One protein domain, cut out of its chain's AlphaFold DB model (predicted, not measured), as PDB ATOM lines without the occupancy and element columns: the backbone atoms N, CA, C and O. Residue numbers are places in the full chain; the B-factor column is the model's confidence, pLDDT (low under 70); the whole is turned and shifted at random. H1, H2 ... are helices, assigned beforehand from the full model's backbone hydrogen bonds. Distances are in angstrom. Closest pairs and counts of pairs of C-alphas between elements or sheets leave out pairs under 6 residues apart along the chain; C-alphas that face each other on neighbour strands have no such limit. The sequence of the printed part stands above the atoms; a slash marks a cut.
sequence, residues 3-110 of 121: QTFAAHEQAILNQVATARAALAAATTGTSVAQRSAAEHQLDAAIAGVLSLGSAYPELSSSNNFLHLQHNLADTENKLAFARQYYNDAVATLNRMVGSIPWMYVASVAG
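AT A GLANCE: This is residues 3 to 110 of the 121 residues of the protein "LemA family protein" of Mycobacterium goodii (UniProt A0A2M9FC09). A long helix, H4, and a helical hairpin of H1 and H2 make an elongated, open zigzag: H2 and H4 form a narrow V that meets near the short H3, and H1 folds along the side of H2. Past the turn of the hairpin H4 runs on alone, with residues 84 to 93 standing free, and the short H5 makes a corner at its far end. The printed part has 108 residues with five named helices, in the order H1, H2, H3, H4, H5, and no named strand; the class is all helix. The whole is only just extended, close to loose, with a radius of gyration of the C-alphas of 20.1 A, and it spans 66 by 24 by 15 A.

IN THESE COORDINATES: H4, the longest helix, holds residues 63 to 97 and is 50.6 A from first to last C-alpha; it begins with C-alpha 63 at (188.595, 239.093, 318.698) and ends with C-alpha 97 at (218.060, 250.736, 358.098). Before it come H3, residues 57 to 60, 4.9 A long, and H2, residues 32 to 55, 35.0 A long. H1, residues 3 to 27, is 36.2 A long and begins with C-alpha 3 at (181.189, 215.035, 328.362). H5, residues 102 to 109, is 10.0 A long and ends with C-alpha 109 at (210.678, 254.408, 364.851).

HOW THE PARTS SIT: H4 and H2 are close but not clearly touching, their closest C-alphas being those of Phe 65 and Gly 53, 7.8 A apart. They run opposite ways at a shallow tilt of 20 degrees. H2 and H1 form a hairpin and touch, with the C-alphas of Ala 38 and Leu 23 closest at 4.8 A; they run opposite ways at a shallow tilt of 25 degrees. H1 and H4 are apart. H3 and H4 are close but not clearly touching, with the C-alphas of Leu 59 and Phe 65 closest at 6.6 A. H2, with residues 53 to 54 alone, only just touches H3, and only at the corner, with 3 pairs of C-alphas within 8 A; the closest are those of Gly 53 and Ser 60, 4.8 A apart. H4, with residues 96 to 97 alone, touches H5 only at the corner, the closest C-alphas being those of Val 97 and Met 103 at 4.8 A, and their lines are about perpendicular at 76 degrees. In H1, H2, H4 and H5 every O i to N i+4 pair is within hydrogen-bond range; H3 is too short for such a pair.

THE WHOLE: The outline is a rod, and the two C-alphas farthest apart, those of Gln 3 and Pro 101, are 68.0 A from each other. The printed part has no cut, and its four links are tight. The mean pLDDT of the printed part is 87.8, and residues 3 to 5 are under 70.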
ATOM      1  N   GLN A   3     181.202 214.880 326.900       53.91
ATOM      2  CA  GLN A   3     181.189 215.035 328.362       53.91
ATOM      3  C   GLN A   3     182.595 215.114 328.993       53.91
ATOM      4  O   GLN A   3     182.804 215.900 329.907       53.91
ATOM      5  N   THR A   4     183.581 214.360 328.488       59.66
ATOM      6  CA  THR A   4     184.976 214.423 328.975       59.66
ATOM      7  C   THR A   4     185.672 215.737 328.596       59.66
ATOM      8  O   THR A   4     186.521 216.213 329.341       59.66
ATOM      9  N   PHE A   5     185.296 216.344 327.466       54.47
ATOM     10  CA  PHE A   5     185.883 217.601 326.986       54.47
ATOM     11  C   PHE A   5     185.339 218.801 327.759       54.47
ATOM     12  O   PHE A   5     186.119 219.608 328.257       54.47
ATOM     13  N   ALA A   6     184.022 218.839 327.982       70.38
ATOM     14  CA  ALA A   6     183.401 219.830 328.857       70.38
ATOM     15  C   ALA A   6     183.978 219.782 330.285       70.38
ATOM     16  O   ALA A   6     184.170 220.823 330.906       70.38
ATOM     17  N   ALA A   7     184.320 218.590 330.790       77.50
ATOM     18  CA  ALA A   7     184.941 218.438 332.105       77.50
ATOM     19  C   ALA A   7     186.349 219.062 332.186       77.50
ATOM     20  O   ALA A   7     186.690 219.660 333.205       77.50
ATOM     21  N   HIS A   8     187.156 218.954 331.126       76.62
ATOM     22  CA  HIS A   8     188.505 219.531 331.091       76.62
ATOM     23  C   HIS A   8     188.469 221.065 331.014       76.62
ATOM     24  O   HIS A   8     189.184 221.744 331.750       76.62
ATOM     25  N   GLU A   9     187.586 221.626 330.188       82.06
ATOM     26  CA  GLU A   9     187.372 223.079 330.118       82.06
ATOM     27  C   GLU A   9     186.829 223.637 331.433       82.06
ATOM     28  O   GLU A   9     187.325 224.644 331.942       82.06
ATOM     29  N   GLN A  10     185.862 222.946 332.036       85.56
ATOM     30  CA  GLN A  10     185.322 223.327 333.334       85.56
ATOM     31  C   GLN A  10     186.398 223.287 334.426       85.56
ATOM     32  O   GLN A  10     186.437 224.179 335.272       85.56
ATOM     33  N   ALA A  11     187.303 222.304 334.397       88.38
ATOM     34  CA  ALA A  11     188.426 222.238 335.326       88.38
ATOM     35  C   ALA A  11     189.362 223.450 335.185       88.38
ATOM     36  O   ALA A  11     189.715 224.056 336.196       88.38
ATOM     37  N   ILE A  12     189.707 223.852 333.957       88.00
ATOM     38  CA  ILE A  12     190.565 225.022 333.702       88.00
ATOM     39  C   ILE A  12     189.886 226.316 334.163       88.00
ATOM     40  O   ILE A  12     190.492 227.127 334.863       88.00
ATOM     41  N   LEU A  13     188.608 226.510 333.833       87.19
ATOM     42  CA  LEU A  13     187.866 227.701 334.257       87.19
ATOM     43  C   LEU A  13     187.718 227.772 335.783       87.19
ATOM     44  O   LEU A  13     187.858 228.849 336.367       87.19
ATOM     45  N   ASN A  14     187.508 226.627 336.440       91.69
ATOM     46  CA  ASN A  14     187.501 226.545 337.898       91.69
ATOM     47  C   ASN A  14     188.869 226.902 338.491       91.69
ATOM     48  O   ASN A  14     188.920 227.666 339.450       91.69
ATOM     49  N   GLN A  15     189.975 226.425 337.906       92.81
ATOM     50  CA  GLN A  15     191.325 226.794 338.349       92.81
ATOM     51  C   GLN A  15     191.553 228.306 338.277       92.81
ATOM     52  O   GLN A  15     192.072 228.884 339.229       92.81
ATOM     53  N   VAL A  16     191.103 228.971 337.208       92.25
ATOM     54  CA  VAL A  16     191.189 230.438 337.092       92.25
ATOM     55  C   VAL A  16     190.357 231.135 338.165       92.25
ATOM     56  O   VAL A  16     190.822 232.097 338.776       92.25
ATOM     57  N   ALA A  17     189.132 230.665 338.415       91.44
ATOM     58  CA  ALA A  17     188.272 231.232 339.449       91.44
ATOM     59  C   ALA A  17     188.903 231.097 340.844       91.44
ATOM     60  O   ALA A  17     188.964 232.073 341.595       91.44
ATOM     61  N   THR A  18     189.437 229.915 341.167       94.12
ATOM     62  CA  THR A  18     190.143 229.658 342.426       94.12
ATOM     63  C   THR A  18     191.407 230.506 342.547       94.12
ATOM     64  O   THR A  18     191.606 231.136 343.583       94.12
ATOM     65  N   ALA A  19     192.227 230.589 341.497       94.00
ATOM     66  CA  ALA A  19     193.453 231.381 341.512       94.00
ATOM     67  C   ALA A  19     193.170 232.882 341.677       94.00
ATOM     68  O   ALA A  19     193.845 233.566 342.444       94.00
ATOM     69  N   ARG A  20     192.111 233.401 341.040       91.88
ATOM     70  CA  ARG A  20     191.654 234.784 341.251       91.88
ATOM     71  C   ARG A  20     191.212 235.041 342.687       91.88
ATOM     72  O   ARG A  20     191.564 236.076 343.247       91.88
ATOM     73  N   ALA A  21     190.454 234.119 343.278       93.31
ATOM     74  CA  ALA A  21     190.032 234.236 344.669       93.31
ATOM     75  C   ALA A  21     191.235 234.196 345.628       93.31
ATOM     76  O   ALA A  21     191.308 235.005 346.554       93.31
ATOM     77  N   ALA A  22     192.204 233.312 345.371       91.12
ATOM     78  CA  ALA A  22     193.441 233.220 346.138       91.12
ATOM     79  C   ALA A  22     194.264 234.514 346.048       91.12
ATOM     80  O   ALA A  22     194.711 235.025 347.074       91.12
ATOM     81  N   LEU A  23     194.400 235.093 344.849       91.50
ATOM     82  CA  LEU A  23     195.090 236.368 344.663       91.50
ATOM     83  C   LEU A  23     194.377 237.509 345.392       91.50
ATOM     84  O   LEU A  23     195.023 238.274 346.105       91.50
ATOM     85  N   ALA A  24     193.050 237.600 345.274       91.94
ATOM     86  CA  ALA A  24     192.272 238.609 345.984       91.94
ATOM     87  C   ALA A  24     192.483 238.506 347.503       91.94
ATOM     88  O   ALA A  24     192.782 239.512 348.146       91.94
ATOM     89  N   ALA A  25     192.434 237.297 348.065       89.62
ATOM     90  CA  ALA A  25     192.725 237.077 349.479       89.62
ATOM     91  C   ALA A  25     194.162 237.496 349.840       89.62
ATOM     92  O   ALA A  25     194.361 238.236 350.804       89.62
ATOM     93  N   ALA A  26     195.159 237.110 349.039       88.94
ATOM     94  CA  ALA A  26     196.562 237.428 349.299       88.94
ATOM     95  C   ALA A  26     196.860 238.937 349.241       88.94
ATOM     96  O   ALA A  26     197.705 239.424 349.990       88.94
ATOM     97  N   THR A  27     196.136 239.703 348.415       85.81
ATOM     98  CA  THR A  27     196.288 241.170 348.357       85.81
ATOM     99  C   THR A  27     195.783 241.908 349.598       85.81
ATOM    100  O   THR A  27     196.163 243.060 349.801       85.81
ATOM    101  N   THR A  28     194.967 241.268 350.442       84.56
ATOM    102  CA  THR A  28     194.516 241.855 351.718       84.56
ATOM    103  C   THR A  28     195.538 241.697 352.848       84.56
ATOM    104  O   THR A  28     195.444 242.383 353.865       84.56
ATOM    105  N   GLY A  29     196.519 240.805 352.675       80.44
ATOM    106  CA  GLY A  29     197.585 240.565 353.641       80.44
ATOM    107  C   GLY A  29     198.782 241.503 353.470       80.44
ATOM    108  O   GLY A  29     198.901 242.246 352.499       80.44
ATOM    109  N   THR A  30     199.716 241.436 354.420       76.38
ATOM    110  CA  THR A  30     200.994 242.173 354.376       76.38
ATOM    111  C   THR A  30     202.148 241.346 353.806       76.38
ATOM    112  O   THR A  30     203.222 241.888 353.550       76.38
ATOM    113  N   SER A  31     201.948 240.037 353.603       86.31
ATOM    114  CA  SER A  31     202.994 239.130 353.130       86.31
ATOM    115  C   SER A  31     203.154 239.207 351.614       86.31
ATOM    116  O   SER A  31     202.298 238.767 350.844       86.31
ATOM    117  N   VAL A  32     204.309 239.714 351.190       87.06
ATOM    118  CA  VAL A  32     204.701 239.753 349.778       87.06
ATOM    119  C   VAL A  32     204.898 238.346 349.218       87.06
ATOM    120  O   VAL A  32     204.499 238.082 348.087       87.06
ATOM    121  N   ALA A  33     205.420 237.418 350.023       86.25
ATOM    122  CA  ALA A  33     205.574 236.020 349.630       86.25
ATOM    123  C   ALA A  33     204.224 235.350 349.313       86.25
ATOM    124  O   ALA A  33     204.092 234.685 348.286       86.25
ATOM    125  N   GLN A  34     203.201 235.563 350.151       88.12
ATOM    126  CA  GLN A  34     201.855 235.032 349.897       88.12
ATOM    127  C   GLN A  34     201.241 235.624 348.629       88.12
ATOM    128  O   GLN A  34     200.650 234.894 347.833       88.12
ATOM    129  N   ARG A  35     201.415 236.934 348.417       89.81
ATOM    130  CA  ARG A  35     200.958 237.598 347.196       89.81
ATOM    131  C   ARG A  35     201.642 237.027 345.959       89.81
ATOM    132  O   ARG A  35     200.946 236.648 345.024       89.81
ATOM    133  N   SER A  36     202.967 236.898 345.978       88.69
ATOM    134  CA  SER A  36     203.710 236.333 344.851       88.69
ATOM    135  C   SER A  36     203.262 234.904 344.552       88.69
ATOM    136  O   SER A  36     202.992 234.580 343.402       88.69
ATOM    137  N   ALA A  37     203.110 234.054 345.570       88.81
ATOM    138  CA  ALA A  37     202.647 232.679 345.381       88.81
ATOM    139  C   ALA A  37     201.254 232.609 344.726       88.81
ATOM    140  O   ALA A  37     201.031 231.781 343.844       88.81
ATOM    141  N   ALA A  38     200.329 233.488 345.125       91.56
ATOM    142  CA  ALA A  38     198.997 233.553 344.530       91.56
ATOM    143  C   ALA A  38     199.013 234.091 343.087       91.56
ATOM    144  O   ALA A  38     198.253 233.605 342.250       91.56
ATOM    145  N   GLU A  39     199.900 235.041 342.773       90.19
ATOM    146  CA  GLU A  39     200.126 235.502 341.394       90.19
ATOM    147  C   GLU A  39     200.609 234.348 340.503       90.19
ATOM    148  O   GLU A  39     200.021 234.115 339.453       90.19
ATOM    149  N   HIS A  40     201.559 233.526 340.960       89.12
ATOM    150  CA  HIS A  40     202.019 232.366 340.180       89.12
ATOM    151  C   HIS A  40     200.939 231.318 339.926       89.12
ATOM    152  O   HIS A  40     200.903 230.709 338.856       89.12
ATOM    153  N   GLN A  41     200.041 231.101 340.887       90.75
ATOM    154  CA  GLN A  41     198.891 230.222 340.673       90.75
ATOM    155  C   GLN A  41     197.966 230.769 339.581       90.75
ATOM    156  O   GLN A  41     197.435 229.998 338.781       90.75
ATOM    157  N   LEU A  42     197.789 232.092 339.529       92.00
ATOM    158  CA  LEU A  42     197.002 232.741 338.488       92.00
ATOM    159  C   LEU A  42     197.685 232.643 337.120       92.00
ATOM    160  O   LEU A  42     197.012 232.290 336.154       92.00
ATOM    161  N   ASP A  43     198.998 232.863 337.047       90.81
ATOM    162  CA  ASP A  43     199.775 232.736 335.808       90.81
ATOM    163  C   ASP A  43     199.674 231.316 335.230       90.81
ATOM    164  O   ASP A  43     199.408 231.135 334.038       90.81
ATOM    165  N   ALA A  44     199.798 230.295 336.083       91.12
ATOM    166  CA  ALA A  44     199.646 228.897 335.684       91.12
ATOM    167  C   ALA A  44     198.229 228.590 335.162       91.12
ATOM    168  O   ALA A  44     198.070 227.918 334.140       91.12
ATOM    169  N   ALA A  45     197.191 229.111 335.825       92.19
ATOM    170  CA  ALA A  45     195.808 228.932 335.384       92.19
ATOM    171  C   ALA A  45     195.534 229.639 334.041       92.19
ATOM    172  O   ALA A  45     194.863 229.086 333.167       92.19
ATOM    173  N   ILE A  46     196.093 230.838 333.845       90.75
ATOM    174  CA  ILE A  46     196.011 231.587 332.585       90.75
ATOM    175  C   ILE A  46     196.721 230.832 331.459       90.75
ATOM    176  O   ILE A  46     196.161 230.719 330.369       90.75
ATOM    177  N   ALA A  47     197.902 230.263 331.709       90.38
ATOM    178  CA  ALA A  47     198.603 229.437 330.726       90.38
ATOM    179  C   ALA A  47     197.740 228.250 330.258       90.38
ATOM    180  O   ALA A  47     197.697 227.948 329.064       90.38
ATOM    181  N   GLY A  48     196.973 227.638 331.170       89.56
ATOM    182  CA  GLY A  48     195.978 226.615 330.835       89.56
ATOM    183  C   GLY A  48     194.882 227.118 329.887       89.56
ATOM    184  O   GLY A  48     194.557 226.447 328.908       89.56
ATOM    185  N   VAL A  49     194.355 228.327 330.110       87.19
ATOM    186  CA  VAL A  49     193.373 228.958 329.203       87.19
ATOM    187  C   VAL A  49     193.983 229.262 327.837       87.19
ATOM    188  O   VAL A  49     193.346 229.032 326.809       87.19
ATOM    189  N   LEU A  50     195.225 229.746 327.796       87.38
ATOM    190  CA  LEU A  50     195.917 230.022 326.539       87.38
ATOM    191  C   LEU A  50     196.169 228.740 325.732       87.38
ATOM    192  O   LEU A  50     196.032 228.749 324.509       87.38
ATOM    193  N   SER A  51     196.433 227.622 326.414       88.06
ATOM    194  CA  SER A  51     196.536 226.301 325.788       88.06
ATOM    195  C   SER A  51     195.214 225.796 325.197       88.06
ATOM    196  O   SER A  51     195.244 225.006 324.256       88.06
ATOM    197  N   LEU A  52     194.054 226.218 325.713       82.62
ATOM    198  CA  LEU A  52     192.774 225.923 325.055       82.62
ATOM    199  C   LEU A  52     192.664 226.689 323.735       82.62
ATOM    200  O   LEU A  52     192.223 226.132 322.736       82.62
ATOM    201  N   GLY A  53     193.125 227.942 323.704       80.75
ATOM    202  CA  GLY A  53     193.156 228.745 322.482       80.75
ATOM    203  C   GLY A  53     193.963 228.098 321.359       80.75
ATOM    204  O   GLY A  53     193.509 228.086 320.220       80.75
ATOM    205  N   SER A  54     195.118 227.500 321.666       77.88
ATOM    206  CA  SER A  54     195.917 226.789 320.657       77.88
ATOM    207  C   SER A  54     195.288 225.469 320.196       77.88
ATOM    208  O   SER A  54     195.498 225.067 319.053       77.88
ATOM    209  N   ALA A  55     194.497 224.812 321.048       83.56
ATOM    210  CA  ALA A  55     193.760 223.599 320.699       83.56
ATOM    211  C   ALA A  55     192.499 223.873 319.856       83.56
ATOM    212  O   ALA A  55     192.077 223.002 319.095       83.56
ATOM    213  N   TYR A  56     191.918 225.075 319.959       83.06
ATOM    214  CA  TYR A  56     190.702 225.479 319.250       83.06
ATOM    215  C   TYR A  56     190.961 226.706 318.354       83.06
ATOM    216  O   TYR A  56     190.829 227.846 318.809       83.06
ATOM    217  N   PRO A  57     191.279 226.510 317.057       80.00
ATOM    218  CA  PRO A  57     191.643 227.592 316.131       80.00
ATOM    219  C   PRO A  57     190.598 228.711 316.036       80.00
ATOM    220  O   PRO A  57     190.927 229.894 315.940       80.00
ATOM    221  N   GLU A  58     189.325 228.336 316.121       80.81
ATOM    222  CA  GLU A  58     188.191 229.258 316.126       80.81
ATOM    223  C   GLU A  58     188.185 230.178 317.359       80.81
ATOM    224  O   GLU A  58     187.921 231.375 317.226       80.81
ATOM    225  N   LEU A  59     188.620 229.690 318.526       79.81
ATOM    226  CA  LEU A  59     188.840 230.522 319.710       79.81
ATOM    227  C   LEU A  59     190.081 231.412 319.548       79.81
ATOM    228  O   LEU A  59     190.018 232.596 319.871       79.81
ATOM    229  N   SER A  60     191.175 230.882 318.987       77.75
ATOM    230  CA  SER A  60     192.409 231.648 318.748       77.75
ATOM    231  C   SER A  60     192.198 232.867 317.846       77.75
ATOM    232  O   SER A  60     192.870 233.880 318.023       77.75
ATOM    233  N   SER A  61     191.292 232.767 316.872       83.19
ATOM    234  CA  SER A  61     190.949 233.862 315.953       83.19
ATOM    235  C   SER A  61     189.878 234.819 316.488       83.19
ATOM    236  O   SER A  61     189.608 235.855 315.881       83.19
ATOM    237  N   SER A  62     189.254 234.489 317.621       88.62
ATOM    238  CA  SER A  62     188.207 235.318 318.204       88.62
ATOM    239  C   SER A  62     188.792 236.638 318.693       88.62
ATOM    240  O   SER A  62     189.704 236.658 319.522       88.62
ATOM    241  N   ASN A  63     188.209 237.755 318.243       88.62
ATOM    242  CA  ASN A  63     188.595 239.093 318.698       88.62
ATOM    243  C   ASN A  63     188.616 239.196 320.232       88.62
ATOM    244  O   ASN A  63     189.533 239.794 320.782       88.62
ATOM    245  N   ASN A  64     187.673 238.553 320.932       85.19
ATOM    246  CA  ASN A  64     187.622 238.555 322.398       85.19
ATOM    247  C   ASN A  64     188.843 237.867 323.033       85.19
ATOM    248  O   ASN A  64     189.367 238.340 324.041       85.19
ATOM    249  N   PHE A  65     189.310 236.765 322.444       86.94
ATOM    250  CA  PHE A  65     190.456 236.008 322.947       86.94
ATOM    251  C   PHE A  65     191.785 236.712 322.642       86.94
ATOM    252  O   PHE A  65     192.680 236.744 323.485       86.94
ATOM    253  N   LEU A  66     191.902 237.344 321.472       88.88
ATOM    254  CA  LEU A  66     193.043 238.203 321.136       88.88
ATOM    255  C   LEU A  66     193.122 239.423 322.068       88.88
ATOM    256  O   LEU A  66     194.194 239.739 322.584       88.88
ATOM    257  N   HIS A  67     191.984 240.061 322.357       90.31
ATOM    258  CA  HIS A  67     191.922 241.172 323.309       90.31
ATOM    259  C   HIS A  67     192.323 240.745 324.725       90.31
ATOM    260  O   HIS A  67     193.011 241.487 325.425       90.31
ATOM    261  N   LEU A  68     191.908 239.547 325.152       89.12
ATOM    262  CA  LEU A  68     192.313 238.970 326.432       89.12
ATOM    263  C   LEU A  68     193.832 238.780 326.496       89.12
ATOM    264  O   LEU A  68     194.448 239.244 327.449       89.12
ATOM    265  N   GLN A  69     194.433 238.151 325.484       89.50
ATOM    266  CA  GLN A  69     195.887 237.956 325.409       89.50
ATOM    267  C   GLN A  69     196.652 239.279 325.494       89.50
ATOM    268  O   GLN A  69     197.611 239.384 326.255       89.50
ATOM    269  N   HIS A  70     196.199 240.300 324.762       91.00
ATOM    270  CA  HIS A  70     196.818 241.621 324.794       91.00
ATOM    271  C   HIS A  70     196.732 242.263 326.187       91.00
ATOM    272  O   HIS A  70     197.746 242.670 326.747       91.00
ATOM    273  N   ASN A  71     195.542 242.263 326.796       90.81
ATOM    274  CA  ASN A  71     195.343 242.790 328.147       90.81
ATOM    275  C   ASN A  71     196.184 242.048 329.197       90.81
ATOM    276  O   ASN A  71     196.669 242.665 330.146       90.81
ATOM    277  N   LEU A  72     196.351 240.732 329.046       90.69
ATOM    278  CA  LEU A  72     197.192 239.922 329.922       90.69
ATOM    279  C   LEU A  72     198.668 240.293 329.777       90.69
ATOM    280  O   LEU A  72     199.319 240.537 330.788       90.69
ATOM    281  N   ALA A  73     199.172 240.413 328.547       89.75
ATOM    282  CA  ALA A  73     200.546 240.841 328.293       89.75
ATOM    283  C   ALA A  73     200.824 242.239 328.873       89.75
ATOM    284  O   ALA A  73     201.827 242.449 329.554       89.75
ATOM    285  N   ASP A  74     199.904 243.185 328.678       93.38
ATOM    286  CA  ASP A  74     200.003 244.528 329.254       93.38
ATOM    287  C   ASP A  74     199.984 244.513 330.784       93.38
ATOM    288  O   ASP A  74     200.687 245.292 331.433       93.38
ATOM    289  N   THR A  75     199.167 243.639 331.373       90.94
ATOM    290  CA  THR A  75     199.093 243.480 332.827       90.94
ATOM    291  C   THR A  75     200.386 242.885 333.373       90.94
ATOM    292  O   THR A  75     200.900 243.411 334.357       90.94
ATOM    293  N   GLU A  76     200.956 241.874 332.716       89.56
ATOM    294  CA  GLU A  76     202.223 241.267 333.135       89.56
ATOM    295  C   GLU A  76     203.386 242.254 333.019       89.56
ATOM    296  O   GLU A  76     204.188 242.371 333.938       89.56
ATOM    297  N   ASN A  77     203.430 243.061 331.955       92.00
ATOM    298  CA  ASN A  77     204.430 244.123 331.825       92.00
ATOM    299  C   ASN A  77     204.346 245.133 332.981       92.00
ATOM    300  O   ASN A  77     205.362 245.505 333.574       92.00
ATOM    301  N   LYS A  78     203.130 245.561 333.342       92.31
ATOM    302  CA  LYS A  78     202.907 246.457 334.488       92.31
ATOM    303  C   LYS A  78     203.284 245.789 335.807       92.31
ATOM    304  O   LYS A  78     203.855 246.447 336.676       92.31
ATOM    305  N   LEU A  79     202.976 244.504 335.959       89.50
ATOM    306  CA  LEU A  79     203.289 243.736 337.156       89.50
ATOM    307  C   LEU A  79     204.800 243.553 337.316       89.50
ATOM    308  O   LEU A  79     205.327 243.821 338.391       89.50
ATOM    309  N   ALA A  80     205.514 243.197 336.249       90.06
ATOM    310  CA  ALA A  80     206.969 243.103 336.228       90.06
ATOM    311  C   ALA A  80     207.628 244.429 336.641       90.06
ATOM    312  O   ALA A  80     208.489 244.444 337.523       90.06
ATOM    313  N   PHE A  81     207.162 245.552 336.085       93.06
ATOM    314  CA  PHE A  81     207.623 246.878 336.495       93.06
ATOM    315  C   PHE A  81     207.336 247.160 337.979       93.06
ATOM    316  O   PHE A  81     208.215 247.624 338.702       93.06
ATOM    317  N   ALA A  82     206.131 246.845 338.462       91.25
ATOM    318  CA  ALA A  82     205.764 247.040 339.864       91.25
ATOM    319  C   ALA A  82     206.625 246.194 340.821       91.25
ATOM    320  O   ALA A  82     207.026 246.688 341.876       91.25
ATOM    321  N   ARG A  83     206.949 244.947 340.445       91.50
ATOM    322  CA  ARG A  83     207.848 244.054 341.198       91.50
ATOM    323  C   ARG A  83     209.254 244.645 341.290       91.50
ATOM    324  O   ARG A  83     209.821 244.705 342.380       91.50
ATOM    325  N   GLN A  84     209.794 245.134 340.173       92.69
ATOM    326  CA  GLN A  84     211.097 245.798 340.153       92.69
ATOM    327  C   GLN A  84     211.097 247.062 341.022       92.69
ATOM    328  O   GLN A  84     211.942 247.198 341.902       92.69
ATOM    329  N   TYR A  85     210.113 247.942 340.834       94.38
ATOM    330  CA  TYR A  85     209.986 249.179 341.603       94.38
ATOM    331  C   TYR A  85     209.893 248.919 343.114       94.38
ATOM    332  O   TYR A  85     210.544 249.596 343.912       94.38
ATOM    333  N   TYR A  86     209.120 247.906 343.522       93.12
ATOM    334  CA  TYR A  86     209.056 247.480 344.917       93.12
ATOM    335  C   TYR A  86     210.425 247.024 345.433       93.12
ATOM    336  O   TYR A  86     210.851 247.454 346.504       93.12
ATOM    337  N   ASN A  87     211.136 246.194 344.667       94.06
ATOM    338  CA  ASN A  87     212.456 245.696 345.048       94.06
ATOM    339  C   ASN A  87     213.490 246.816 345.181       94.06
ATOM    340  O   ASN A  87     214.266 246.804 346.134       94.06
ATOM    341  N   ASP A  88     213.465 247.811 344.297       95.44
ATOM    342  CA  ASP A  88     214.348 248.979 344.374       95.44
ATOM    343  C   ASP A  88     214.064 249.823 345.631       95.44
ATOM    344  O   ASP A  88     214.987 250.271 346.328       95.44
ATOM    345  N   ALA A  89     212.783 249.990 345.978       94.94
ATOM    346  CA  ALA A  89     212.369 250.667 347.203       94.94
ATOM    347  C   ALA A  89     212.798 249.891 348.462       94.94
ATOM    348  O   ALA A  89     213.343 250.487 349.394       94.94
ATOM    349  N   VAL A  90     212.618 248.566 348.478       94.31
ATOM    350  CA  VAL A  90     213.067 247.693 349.577       94.31
ATOM    351  C   VAL A  90     214.587 247.698 349.709       94.31
ATOM    352  O   VAL A  90     215.094 247.834 350.818       94.31
ATOM    353  N   ALA A  91     215.333 247.641 348.604       94.81
ATOM    354  CA  ALA A  91     216.792 247.724 348.627       94.81
ATOM    355  C   ALA A  91     217.273 249.041 349.245       94.81
ATOM    356  O   ALA A  91     218.229 249.064 350.024       94.81
ATOM    357  N   THR A  92     216.599 250.143 348.913       94.62
ATOM    358  CA  THR A  92     216.889 251.461 349.484       94.62
ATOM    359  C   THR A  92     216.584 251.492 350.979       94.62
ATOM    360  O   THR A  92     217.443 251.904 351.758       94.62
ATOM    361  N   LEU A  93     215.408 251.004 351.386       93.19
ATOM    362  CA  LEU A  93     215.009 250.923 352.790       93.19
ATOM    363  C   LEU A  93     215.992 250.078 353.607       93.19
ATOM    364  O   LEU A  93     216.516 250.558 354.607       93.19
ATOM    365  N   ASN A  94     216.269 248.851 353.170       93.88
ATOM    366  CA  ASN A  94     217.124 247.918 353.899       93.88
ATOM    367  C   ASN A  94     218.550 248.474 354.024       93.88
ATOM    368  O   ASN A  94     219.146 248.419 355.097       93.88
ATOM    369  N   ARG A  95     219.076 249.124 352.972       92.94
ATOM    370  CA  ARG A  95     220.373 249.818 353.039       92.94
ATOM    371  C   ARG A  95     220.369 250.958 354.058       92.94
ATOM    372  O   ARG A  95     221.344 251.111 354.786       92.94
ATOM    373  N   MET A  96     219.304 251.762 354.103       91.75
ATOM    374  CA  MET A  96     219.189 252.854 355.073       91.75
ATOM    375  C   MET A  96     219.119 252.310 356.500       91.75
ATOM    376  O   MET A  96     219.922 252.722 357.333       91.75
ATOM    377  N   VAL A  97     218.236 251.346 356.768       92.44
ATOM    378  CA  VAL A  97     218.060 250.736 358.098       92.44
ATOM    379  C   VAL A  97     219.337 250.028 358.575       92.44
ATOM    380  O   VAL A  97     219.637 250.070 359.762       92.44
ATOM    381  N   GLY A  98     220.144 249.462 357.673       89.38
ATOM    382  CA  GLY A  98     221.440 248.854 358.004       89.38
ATOM    383  C   GLY A  98     222.620 249.829 358.151       89.38
ATOM    384  O   GLY A  98     223.735 249.394 358.429       89.38
ATOM    385  N   SER A  99     222.423 251.137 357.948       91.25
ATOM    386  CA  SER A  99     223.500 252.142 357.955       91.25
ATOM    387  C   SER A  99     223.466 253.051 359.190       91.25
ATOM    388  O   SER A  99     222.402 253.375 359.711       91.25
ATOM    389  N   ILE A 100     224.628 253.508 359.669       90.38
ATOM    390  CA  ILE A 100     224.720 254.522 360.738       90.38
ATOM    391  C   ILE A 100     224.476 255.918 360.125       90.38
ATOM    392  O   ILE A 100     225.031 256.196 359.062       90.38
ATOM    393  N   PRO A 101     223.695 256.821 360.763       88.31
ATOM    394  CA  PRO A 101     223.041 256.697 362.077       88.31
ATOM    395  C   PRO A 101     221.641 256.063 362.039       88.31
ATOM    396  O   PRO A 101     221.029 255.856 363.088       88.31
ATOM    397  N   TRP A 102     221.124 255.762 360.848       88.94
ATOM    398  CA  TRP A 102     219.744 255.337 360.623       88.94
ATOM    399  C   TRP A 102     219.349 254.038 361.325       88.94
ATOM    400  O   TRP A 102     218.207 253.948 361.758       88.94
ATOM    401  N   MET A 103     220.264 253.094 361.542       89.69
ATOM    402  CA  MET A 103     220.008 251.861 362.297       89.69
ATOM    403  C   MET A 103     219.452 252.127 363.707       89.69
ATOM    404  O   MET A 103     218.540 251.437 364.161       89.69
ATOM    405  N   TYR A 104     219.938 253.174 364.384       88.69
ATOM    406  CA  TYR A 104     219.447 253.554 365.713       88.69
ATOM    407  C   TYR A 104     218.066 254.214 365.643       88.69
ATOM    408  O   TYR A 104     217.185 253.909 366.444       88.69
ATOM    409  N   VAL A 105     217.860 255.099 364.664       90.50
ATOM    410  CA  VAL A 105     216.586 255.811 364.478       90.50
ATOM    411  C   VAL A 105     215.480 254.856 364.022       90.50
ATOM    412  O   VAL A 105     214.365 254.932 364.528       90.50
ATOM    413  N   ALA A 106     215.787 253.927 363.116       88.94
ATOM    414  CA  ALA A 106     214.853 252.940 362.585       88.94
ATOM    415  C   ALA A 106     214.309 252.023 363.688       88.94
ATOM    416  O   ALA A 106     213.098 251.819 363.766       88.94
ATOM    417  N   SER A 107     215.175 251.563 364.600       85.94
ATOM    418  CA  SER A 107     214.756 250.764 365.756       85.94
ATOM    419  C   SER A 107     213.788 251.520 366.672       85.94
ATOM    420  O   SER A 107     212.840 250.919 367.169       85.94
ATOM    421  N   VAL A 108     214.004 252.820 366.898       89.12
ATOM    422  CA  VAL A 108     213.115 253.652 367.731       89.12
ATOM    423  C   VAL A 108     211.800 253.959 367.009       89.12
ATOM    424  O   VAL A 108     210.743 253.981 367.633       89.12
ATOM    425  N   ALA A 109     211.847 254.154 365.691       89.50
ATOM    426  CA  ALA A 109     210.678 254.408 364.851       89.50
ATOM    427  C   ALA A 109     209.864 253.140 364.513       89.50
ATOM    428  O   ALA A 109     208.834 253.245 363.849       89.50
ATOM    429  N   GLY A 110     210.314 251.949 364.931       89.69
ATOM    430  CA  GLY A 110     209.660 250.673 364.619       89.69
ATOM    431  C   GLY A 110     209.748 250.276 363.141       89.69
ATOM    432  O   GLY A 110     208.912 249.517 362.654       89.69
TER     433      GLY A 110